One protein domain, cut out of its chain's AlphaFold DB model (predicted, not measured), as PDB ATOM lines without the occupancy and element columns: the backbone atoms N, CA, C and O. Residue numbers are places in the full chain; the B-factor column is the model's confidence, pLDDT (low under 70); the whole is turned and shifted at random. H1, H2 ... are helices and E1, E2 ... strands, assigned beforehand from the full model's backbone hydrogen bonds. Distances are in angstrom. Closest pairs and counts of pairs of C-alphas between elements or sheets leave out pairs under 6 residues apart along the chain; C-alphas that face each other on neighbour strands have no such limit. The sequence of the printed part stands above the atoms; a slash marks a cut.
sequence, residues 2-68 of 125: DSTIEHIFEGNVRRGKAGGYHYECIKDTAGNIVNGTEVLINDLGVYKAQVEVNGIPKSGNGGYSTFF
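What this domain is: This is residues 2 to 68 of the 125 residues of the protein "EndoU_bacteria domain-containing protein" of [Eubacterium] rectale (UniProt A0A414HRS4). A small, staggered antiparallel sheet is built along one long strand, E4, with E3 beside its last part and E5 beside its first part. The short hairpin E1-E2 sits near the end of E4 at Val 53 with helix H1 next to it, while at the other end the long loop of residues 34 to 46 runs out and folds back into E4; the four-residue helix H2 leads directly into E5. The printed part has 67 residues, with two named helices and five named strands in the order H1, E1, E2, E3, E4, H2, E5. The sheet orders are E3, E4, E5 and E1, E2, both antiparallel; the class is mixed, helices and strands, with under half of the residues in named elements. The whole is compact, with a radius of gyration of the C-alphas of 11.0 A and spans of 35 by 24 by 18 A.

Where its parts are: E4, residues 47 to 53, is 18.1 A long, with C-alpha 47 at (147.712, 114.688, 207.057) and C-alpha 53 at (140.692, 122.510, 192.305). E3 is residues 31 to 33, 7.1 A long, and E5 is residues 64 to 67, 9.6 A. E1 is residues 12 to 14, 6.4 A, and E2 is residues 17 to 19, 6.6 A. H1, residues 2 to 9, is 10.6 A long and begins with C-alpha 2 at (133.980, 134.575, 201.758). H2 is residues 60 to 63, 5.5 A.

How they stand to each other: E4 is the inner strand, and its pairing is staggered: residues 47 to 50 pair with E5, residues 51 to 53 with E3. E4 and E5 are antiparallel at 119 degrees, with N 67 and O 47 2.8 A apart, within hydrogen-bond range. E3 and E4 form a hairpin, antiparallel at 135 degrees, with N 32 and O 52 2.9 A apart. Residues 39 to 40 also pair with residues 47 to 48 of E4. E1 and E2 form a hairpin, antiparallel at 143 degrees, with N 12 and O 19 2.9 A apart. The closest C-alphas of E2 and E4, those of Ala 18 and Val 53, are 5.5 A apart. H1 only grazes the sheet of E3, E4 and E5, with its residues 6 to 9; H2 only grazes it, with residues 61 to 63. H1 and H2 are apart. In H1 every O i to N i+4 pair is within hydrogen-bond range; H2 is too short for such a pair, and its one O i to N i+3 pair is within range.

The domain as a whole: The two C-alphas farthest apart, those of Arg 15 and Asp 43, are 35.8 A from each other. The printed part has no cut. The links E2 to E3, 11 residues, and E3 to E4, 13 residues, are long. The mean pLDDT of the printed part is 95.4, and residue 2 is under 70.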
ATOM      1  N   ASP A   2     134.336 135.598 202.752       62.69
ATOM      2  CA  ASP A   2     133.980 134.575 201.758       62.69
ATOM      3  C   ASP A   2     135.185 133.943 201.051       62.69
ATOM      4  O   ASP A   2     135.326 132.729 201.073       62.69
ATOM      5  N   SER A   3     136.143 134.737 200.558       81.88
ATOM      6  CA  SER A   3     137.299 134.181 199.833       81.88
ATOM      7  C   SER A   3     138.327 133.432 200.693       81.88
ATOM      8  O   SER A   3     139.167 132.724 200.137       81.88
ATOM      9  N   THR A   4     138.303 133.590 202.021       89.19
ATOM     10  CA  THR A   4     139.168 132.831 202.945       89.19
ATOM     11  C   THR A   4     138.527 131.490 203.284       89.19
ATOM     12  O   THR A   4     139.210 130.473 203.262       89.19
ATOM     13  N   ILE A   5     137.219 131.493 203.560       93.50
ATOM     14  CA  ILE A   5     136.430 130.283 203.826       93.50
ATOM     15  C   ILE A   5     136.455 129.371 202.597       93.50
ATOM     16  O   ILE A   5     136.844 128.215 202.723       93.50
ATOM     17  N   GLU A   6     136.181 129.923 201.412       94.38
ATOM     18  CA  GLU A   6     136.324 129.230 200.125       94.38
ATOM     19  C   GLU A   6     137.729 128.624 199.986       94.38
ATOM     20  O   GLU A   6     137.884 127.437 199.729       94.38
ATOM     21  N   HIS A   7     138.784 129.403 200.238       95.31
ATOM     22  CA  HIS A   7     140.153 128.904 200.113       95.31
ATOM     23  C   HIS A   7     140.462 127.732 201.058       95.31
ATOM     24  O   HIS A   7     141.196 126.827 200.671       95.31
ATOM     25  N   ILE A   8     139.928 127.733 202.280       97.00
ATOM     26  CA  ILE A   8     140.160 126.667 203.264       97.00
ATOM     27  C   ILE A   8     139.343 125.420 202.917       97.00
ATOM     28  O   ILE A   8     139.888 124.321 202.929       97.00
ATOM     29  N   PHE A   9     138.062 125.583 202.600       97.12
ATOM     30  CA  PHE A   9     137.114 124.472 202.507       97.12
ATOM     31  C   PHE A   9     136.879 123.954 201.093       97.12
ATOM     32  O   PHE A   9     136.623 122.772 200.914       97.12
ATOM     33  N   GLU A  10     136.980 124.816 200.089       96.50
ATOM     34  CA  GLU A  10     136.700 124.467 198.694       96.50
ATOM     35  C   GLU A  10     137.961 124.513 197.828       96.50
ATOM     36  O   GLU A  10     138.028 123.875 196.782       96.50
ATOM     37  N   GLY A  11     138.981 125.250 198.273       95.62
ATOM     38  CA  GLY A  11     140.096 125.648 197.426       95.62
ATOM     39  C   GLY A  11     139.683 126.728 196.430       95.62
ATOM     40  O   GLY A  11     138.514 127.047 196.251       95.62
ATOM     41  N   ASN A  12     140.663 127.345 195.776       94.62
ATOM     42  CA  ASN A  12     140.386 128.335 194.745       94.62
ATOM     43  C   ASN A  12     141.404 128.316 193.610       94.62
ATOM     44  O   ASN A  12     142.554 127.904 193.763       94.62
ATOM     45  N   VAL A  13     140.978 128.829 192.455       94.81
ATOM     46  CA  VAL A  13     141.836 129.012 191.284       94.81
ATOM     47  C   VAL A  13     142.093 130.497 191.088       94.81
ATOM     48  O   VAL A  13     141.188 131.276 190.800       94.81
ATOM     49  N   ARG A  14     143.355 130.912 191.212       91.00
ATOM     50  CA  ARG A  14     143.770 132.300 190.977       91.00
ATOM     51  C   ARG A  14     144.788 132.348 189.854       91.00
ATOM     52  O   ARG A  14     145.853 131.748 189.949       91.00
ATOM     53  N   ARG A  15     144.467 133.093 188.789       92.25
ATOM     54  CA  ARG A  15     145.321 133.229 187.591       92.25
ATOM     55  C   ARG A  15     145.735 131.862 187.018       92.25
ATOM     56  O   ARG A  15     146.905 131.640 186.724       92.25
ATOM     57  N   GLY A  16     144.775 130.939 186.933       92.94
ATOM     58  CA  GLY A  16     144.983 129.580 186.422       92.94
ATOM     59  C   GLY A  16     145.741 128.635 187.359       92.94
ATOM     60  O   GLY A  16     146.099 127.542 186.939       92.94
ATOM     61  N   LYS A  17     146.011 129.030 188.610       94.75
ATOM     62  CA  LYS A  17     146.698 128.187 189.596       94.75
ATOM     63  C   LYS A  17     145.763 127.824 190.738       94.75
ATOM     64  O   LYS A  17     145.227 128.722 191.389       94.75
ATOM     65  N   ALA A  18     145.606 126.527 190.979       96.31
ATOM     66  CA  ALA A  18     144.909 126.007 192.146       96.31
ATOM     67  C   ALA A  18     145.700 126.285 193.437       96.31
ATOM     68  O   ALA A  18     146.936 126.262 193.449       96.31
ATOM     69  N   GLY A  19     144.981 126.539 194.526       94.56
ATOM     70  CA  GLY A  19     145.520 126.700 195.869       94.56
ATOM     71  C   GLY A  19     144.450 126.463 196.932       94.56
ATOM     72  O   GLY A  19     143.262 126.422 196.626       94.56
ATOM     73  N   GLY A  20     144.878 126.334 198.186       96.00
ATOM     74  CA  GLY A  20     143.972 126.060 199.300       96.00
ATOM     75  C   GLY A  20     143.555 124.594 199.371       96.00
ATOM     76  O   GLY A  20     144.364 123.722 199.046       96.00
ATOM     77  N   TYR A  21     142.301 124.368 199.767       97.88
ATOM     78  CA  TYR A  21     141.686 123.071 200.045       97.88
ATOM     79  C   TYR A  21     142.427 122.323 201.161       97.88
ATOM     80  O   TYR A  21     143.361 121.559 200.926       97.88
ATOM     81  N   HIS A  22     142.035 122.637 202.392       98.12
ATOM     82  CA  HIS A  22     142.651 122.195 203.643       98.12
ATOM     83  C   HIS A  22     141.672 121.401 204.526       98.12
ATOM     84  O   HIS A  22     141.999 121.068 205.663       98.12
ATOM     85  N   TYR A  23     140.469 121.091 204.036       98.00
ATOM     86  CA  TYR A  23     139.489 120.253 204.726       98.00
ATOM     87  C   TYR A  23     138.593 119.544 203.705       98.00
ATOM     88  O   TYR A  23     137.928 120.205 202.914       98.00
ATOM     89  N   GLU A  24     138.578 118.210 203.716       96.19
ATOM     90  CA  GLU A  24     137.940 117.412 202.653       96.19
ATOM     91  C   GLU A  24     136.487 116.999 202.940       96.19
ATOM     92  O   GLU A  24     135.826 116.430 202.078       96.19
ATOM     93  N   CYS A  25     135.965 117.232 204.149       96.00
ATOM     94  CA  CYS A  25     134.687 116.635 204.561       96.00
ATOM     95  C   CYS A  25     133.445 117.462 204.175       96.00
ATOM     96  O   CYS A  25     132.340 117.151 204.627       96.00
ATOM     97  N   ILE A  26     133.599 118.502 203.348       94.62
ATOM     98  CA  ILE A  26     132.475 119.181 202.688       94.62
ATOM     99  C   ILE A  26     132.284 118.532 201.320       94.62
ATOM    100  O   ILE A  26     133.233 118.351 200.565       94.62
ATOM    101  N   LYS A  27     131.044 118.141 201.023       91.69
ATOM    102  CA  LYS A  27     130.690 117.517 199.746       91.69
ATOM    103  C   LYS A  27     130.512 118.570 198.660       91.69
ATOM    104  O   LYS A  27     130.182 119.713 198.958       91.69
ATOM    105  N   ASP A  28     130.675 118.138 197.413       92.38
ATOM    106  CA  ASP A  28     130.388 118.932 196.215       92.38
ATOM    107  C   ASP A  28     131.197 120.242 196.125       92.38
ATOM    108  O   ASP A  28     130.734 121.244 195.580       92.38
ATOM    109  N   THR A  29     132.428 120.230 196.648       94.81
ATOM    110  CA  THR A  29     133.375 121.348 196.545       94.81
ATOM    111  C   THR A  29     134.166 121.320 195.242       94.81
ATOM    112  O   THR A  29     134.338 120.276 194.616       94.81
ATOM    113  N   ALA A  30     134.739 122.464 194.863       95.38
ATOM    114  CA  ALA A  30     135.665 122.549 193.733       95.38
ATOM    115  C   ALA A  30     136.954 121.728 193.935       95.38
ATOM    116  O   ALA A  30     137.552 121.261 192.961       95.38
ATOM    117  N   GLY A  31     137.414 121.615 195.182       97.31
ATOM    118  CA  GLY A  31     138.634 120.920 195.569       97.31
ATOM    119  C   GLY A  31     138.437 119.419 195.741       97.31
ATOM    120  O   GLY A  31     137.400 118.984 196.235       97.31
ATOM    121  N   ASN A  32     139.454 118.649 195.355       97.75
ATOM    122  CA  ASN A  32     139.537 117.207 195.570       97.75
ATOM    123  C   ASN A  32     140.966 116.811 195.953       97.75
ATOM    124  O   ASN A  32     141.940 117.410 195.483       97.75
ATOM    125  N   ILE A  33     141.092 115.778 196.786       97.81
ATOM    126  CA  ILE A  33     142.372 115.101 197.005       97.81
ATOM    127  C   ILE A  33     142.677 114.170 195.828       97.81
ATOM    128  O   ILE A  33     141.781 113.556 195.247       97.81
ATOM    129  N   VAL A  34     143.957 114.029 195.493       97.62
ATOM    130  CA  VAL A  34     144.424 112.987 194.576       97.62
ATOM    131  C   VAL A  34     144.568 111.694 195.379       97.62
ATOM    132  O   VAL A  34     145.460 111.581 196.220       97.62
ATOM    133  N   ASN A  35     143.682 110.729 195.131       95.62
ATOM    134  CA  ASN A  35     143.635 109.464 195.871       95.62
ATOM    135  C   ASN A  35     144.985 108.725 195.867       95.62
ATOM    136  O   ASN A  35     145.601 108.543 194.814       95.62
ATOM    137  N   GLY A  36     145.400 108.236 197.035       97.50
ATOM    138  CA  GLY A  36     146.648 107.494 197.229       97.50
ATOM    139  C   GLY A  36     147.869 108.377 197.502       97.50
ATOM    140  O   GLY A  36     148.988 107.867 197.524       97.50
ATOM    141  N   THR A  37     147.674 109.683 197.699       98.12
ATOM    142  CA  THR A  37     148.746 110.639 198.030       98.12
ATOM    143  C   THR A  37     148.716 111.090 199.488       98.12
ATOM    144  O   THR A  37     149.556 111.886 199.907       98.12
ATOM    145  N   GLU A  38     147.754 110.595 200.264       98.00
ATOM    146  CA  GLU A  38     147.573 110.929 201.666       98.00
ATOM    147  C   GLU A  38     148.732 110.400 202.518       98.00
ATOM    148  O   GLU A  38     149.079 109.219 202.483       98.00
ATOM    149  N   VAL A  39     149.310 111.281 203.328       97.75
ATOM    150  CA  VAL A  39     150.374 110.956 204.279       97.75
ATOM    151  C   VAL A  39     150.007 111.553 205.628       97.75
ATOM    152  O   VAL A  39     149.905 112.774 205.751       97.75
ATOM    153  N   LEU A  40     149.807 110.695 206.632       97.56
ATOM    154  CA  LEU A  40     149.586 111.125 208.012       97.56
ATOM    155  C   LEU A  40     150.837 111.847 208.526       97.56
ATOM    156  O   LEU A  40     151.947 111.334 208.395       97.56
ATOM    157  N   ILE A  41     150.644 113.036 209.087       97.31
ATOM    158  CA  ILE A  41     151.717 113.886 209.603       97.31
ATOM    159  C   ILE A  41     151.885 113.696 211.108       97.31
ATOM    160  O   ILE A  41     153.011 113.608 211.590       97.31
ATOM    161  N   ASN A  42     150.784 113.628 211.860       95.62
ATOM    162  CA  ASN A  42     150.844 113.506 213.314       95.62
ATOM    163  C   ASN A  42     149.642 112.760 213.909       95.62
ATOM    164  O   ASN A  42     148.627 112.529 213.248       95.62
ATOM    165  N   ASP A  43     149.752 112.444 215.199       95.25
ATOM    166  CA  ASP A  43     148.735 111.713 215.968       95.25
ATOM    167  C   ASP A  43     147.465 112.536 216.251       95.25
ATOM    168  O   ASP A  43     146.478 112.002 216.750       95.25
ATOM    169  N   LEU A  44     147.455 113.832 215.912       95.81
ATOM    170  CA  LEU A  44     146.255 114.673 215.982       95.81
ATOM    171  C   LEU A  44     145.376 114.540 214.730       95.81
ATOM    172  O   LEU A  44     144.347 115.206 214.637       95.81
ATOM    173  N   GLY A  45     145.775 113.703 213.767       96.75
ATOM    174  CA  GLY A  45     145.027 113.459 212.536       96.75
ATOM    175  C   GLY A  45     145.292 114.486 211.439       96.75
ATOM    176  O   GLY A  45     144.547 114.518 210.460       96.75
ATOM    177  N   VAL A  46     146.329 115.324 211.574       98.19
ATOM    178  CA  VAL A  46     146.811 116.140 210.452       98.19
ATOM    179  C   VAL A  46     147.452 115.208 209.439       98.19
ATOM    180  O   VAL A  46     148.265 114.351 209.782       98.19
ATOM    181  N   TYR A  47     147.108 115.394 208.178       98.25
ATOM    182  CA  TYR A  47     147.712 114.688 207.057       98.25
ATOM    183  C   TYR A  47     147.948 115.679 205.921       98.25
ATOM    184  O   TYR A  47     147.424 116.794 205.928       98.25
ATOM    185  N   LYS A  48     148.739 115.280 204.934       98.38
ATOM    186  CA  LYS A  48     148.859 116.003 203.669       98.38
ATOM    187  C   LYS A  48     148.430 115.121 202.515       98.38
ATOM    188  O   LYS A  48     148.594 113.911 202.583       98.38
ATOM    189  N   ALA A  49     147.924 115.737 201.459       98.44
ATOM    190  CA  ALA A  49     147.599 115.068 200.203       98.44
ATOM    191  C   ALA A  49     147.848 116.029 199.041       98.44
ATOM    192  O   ALA A  49     147.806 117.253 199.225       98.44
ATOM    193  N   GLN A  50     148.116 115.492 197.853       98.44
ATOM    194  CA  GLN A  50     148.073 116.303 196.643       98.44
ATOM    195  C   GLN A  50     146.629 116.698 196.351       98.44
ATOM    196  O   GLN A  50     145.707 115.930 196.625       98.44
ATOM    197  N   VAL A  51     146.430 117.897 195.807       98.06
ATOM    198  CA  VAL A  51     145.089 118.434 195.561       98.06
ATOM    199  C   VAL A  51     144.937 118.975 194.151       98.06
ATOM    200  O   VAL A  51     145.879 119.501 193.548       98.06
ATOM    201  N   GLU A  52     143.710 118.920 193.662       97.88
ATOM    202  CA  GLU A  52     143.245 119.651 192.491       97.88
ATOM    203  C   GLU A  52     142.047 120.523 192.860       97.88
ATOM    204  O   GLU A  52     141.305 120.211 193.786       97.88
ATOM    205  N   VAL A  53     141.861 121.634 192.148       97.81
ATOM    206  CA  VAL A  53     140.692 122.510 192.305       97.81
ATOM    207  C   VAL A  53     140.116 122.787 190.925       97.81
ATOM    208  O   VAL A  53     140.836 123.275 190.052       97.81
ATOM    209  N   ASN A  54     138.836 122.474 190.712       96.75
ATOM    210  CA  ASN A  54     138.182 122.513 189.397       96.75
ATOM    211  C   ASN A  54     138.955 121.713 188.326       96.75
ATOM    212  O   ASN A  54     139.127 122.177 187.198       96.75
ATOM    213  N   GLY A  55     139.489 120.544 188.701       96.62
ATOM    214  CA  GLY A  55     140.304 119.691 187.824       96.62
ATOM    215  C   GLY A  55     141.688 120.258 187.477       96.62
ATOM    216  O   GLY A  55     142.365 119.729 186.599       96.62
ATOM    217  N   ILE A  56     142.120 121.349 188.124       97.94
ATOM    218  CA  ILE A  56     143.462 121.918 187.958       97.94
ATOM    219  C   ILE A  56     144.341 121.428 189.113       97.94
ATOM    220  O   ILE A  56     144.105 121.840 190.254       97.94
ATOM    221  N   PRO A  57     145.387 120.623 188.851       97.62
ATOM    222  CA  PRO A  57     146.326 120.212 189.884       97.62
ATOM    223  C   PRO A  57     147.040 121.413 190.504       97.62
ATOM    224  O   PRO A  57     147.481 122.344 189.813       97.62
ATOM    225  N   LYS A  58     147.200 121.394 191.825       97.19
ATOM    226  CA  LYS A  58     148.007 122.388 192.528       97.19
ATOM    227  C   LYS A  58     149.472 122.234 192.117       97.19
ATOM    228  O   LYS A  58     150.017 121.139 192.076       97.19
ATOM    229  N   SER A  59     150.124 123.353 191.813       94.44
ATOM    230  CA  SER A  59     151.545 123.377 191.415       94.44
ATOM    231  C   SER A  59     152.483 123.851 192.528       94.44
ATOM    232  O   SER A  59     153.676 123.567 192.493       94.44
ATOM    233  N   GLY A  60     151.965 124.574 193.526       90.12
ATOM    234  CA  GLY A  60     152.736 124.975 194.706       90.12
ATOM    235  C   GLY A  60     152.961 123.804 195.666       90.12
ATOM    236  O   GLY A  60     152.133 122.900 195.725       90.12
ATOM    237  N   ASN A  61     154.054 123.838 196.433       90.44
ATOM    238  CA  ASN A  61     154.386 122.847 197.470       90.44
ATOM    239  C   ASN A  61     154.360 121.386 196.972       90.44
ATOM    240  O   ASN A  61     153.873 120.497 197.664       90.44
ATOM    241  N   GLY A  62     154.807 121.132 195.736       94.31
ATOM    242  CA  GLY A  62     154.760 119.787 195.140       94.31
ATOM    243  C   GLY A  62     153.340 119.245 194.920       94.31
ATOM    244  O   GLY A  62     153.153 118.035 194.815       94.31
ATOM    245  N   GLY A  63     152.341 120.131 194.892       96.81
ATOM    246  CA  GLY A  63     150.923 119.805 194.775       96.81
ATOM    247  C   GLY A  63     150.213 119.557 196.098       96.81
ATOM    248  O   GLY A  63     148.995 119.403 196.095       96.81
ATOM    249  N   TYR A  64     150.930 119.577 197.223       98.06
ATOM    250  CA  TYR A  64     150.366 119.223 198.520       98.06
ATOM    251  C   TYR A  64     149.641 120.381 199.214       98.06
ATOM    252  O   TYR A  64     150.053 121.550 199.165       98.06
ATOM    253  N   SER A  65     148.576 120.024 199.921       98.25
ATOM    254  CA  SER A  65     147.996 120.775 201.035       98.25
ATOM    255  C   SER A  65     148.072 119.921 202.297       98.25
ATOM    256  O   SER A  65     148.001 118.696 202.216       98.25
ATOM    257  N   THR A  66     148.216 120.561 203.453       98.31
ATOM    258  CA  THR A  66     147.974 119.947 204.762       98.31
ATOM    259  C   THR A  66     146.509 120.123 205.139       98.31
ATOM    260  O   THR A  66     145.887 121.124 204.778       98.31
ATOM    261  N   PHE A  67     145.954 119.149 205.846       98.56
ATOM    262  CA  PHE A  67     144.524 119.040 206.083       98.56
ATOM    263  C   PHE A  67     144.191 118.987 207.563       98.56
ATOM    264  O   PHE A  67     144.877 118.338 208.356       98.56
ATOM    265  N   PHE A  68     143.105 119.673 207.919       98.44
ATOM    266  CA  PHE A  68     142.496 119.544 209.233       98.44
ATOM    267  C   PHE A  68     141.967 118.111 209.430       98.44
ATOM    268  O   PHE A  68     141.533 117.488 208.457       98.44
TER     269      PHE A  68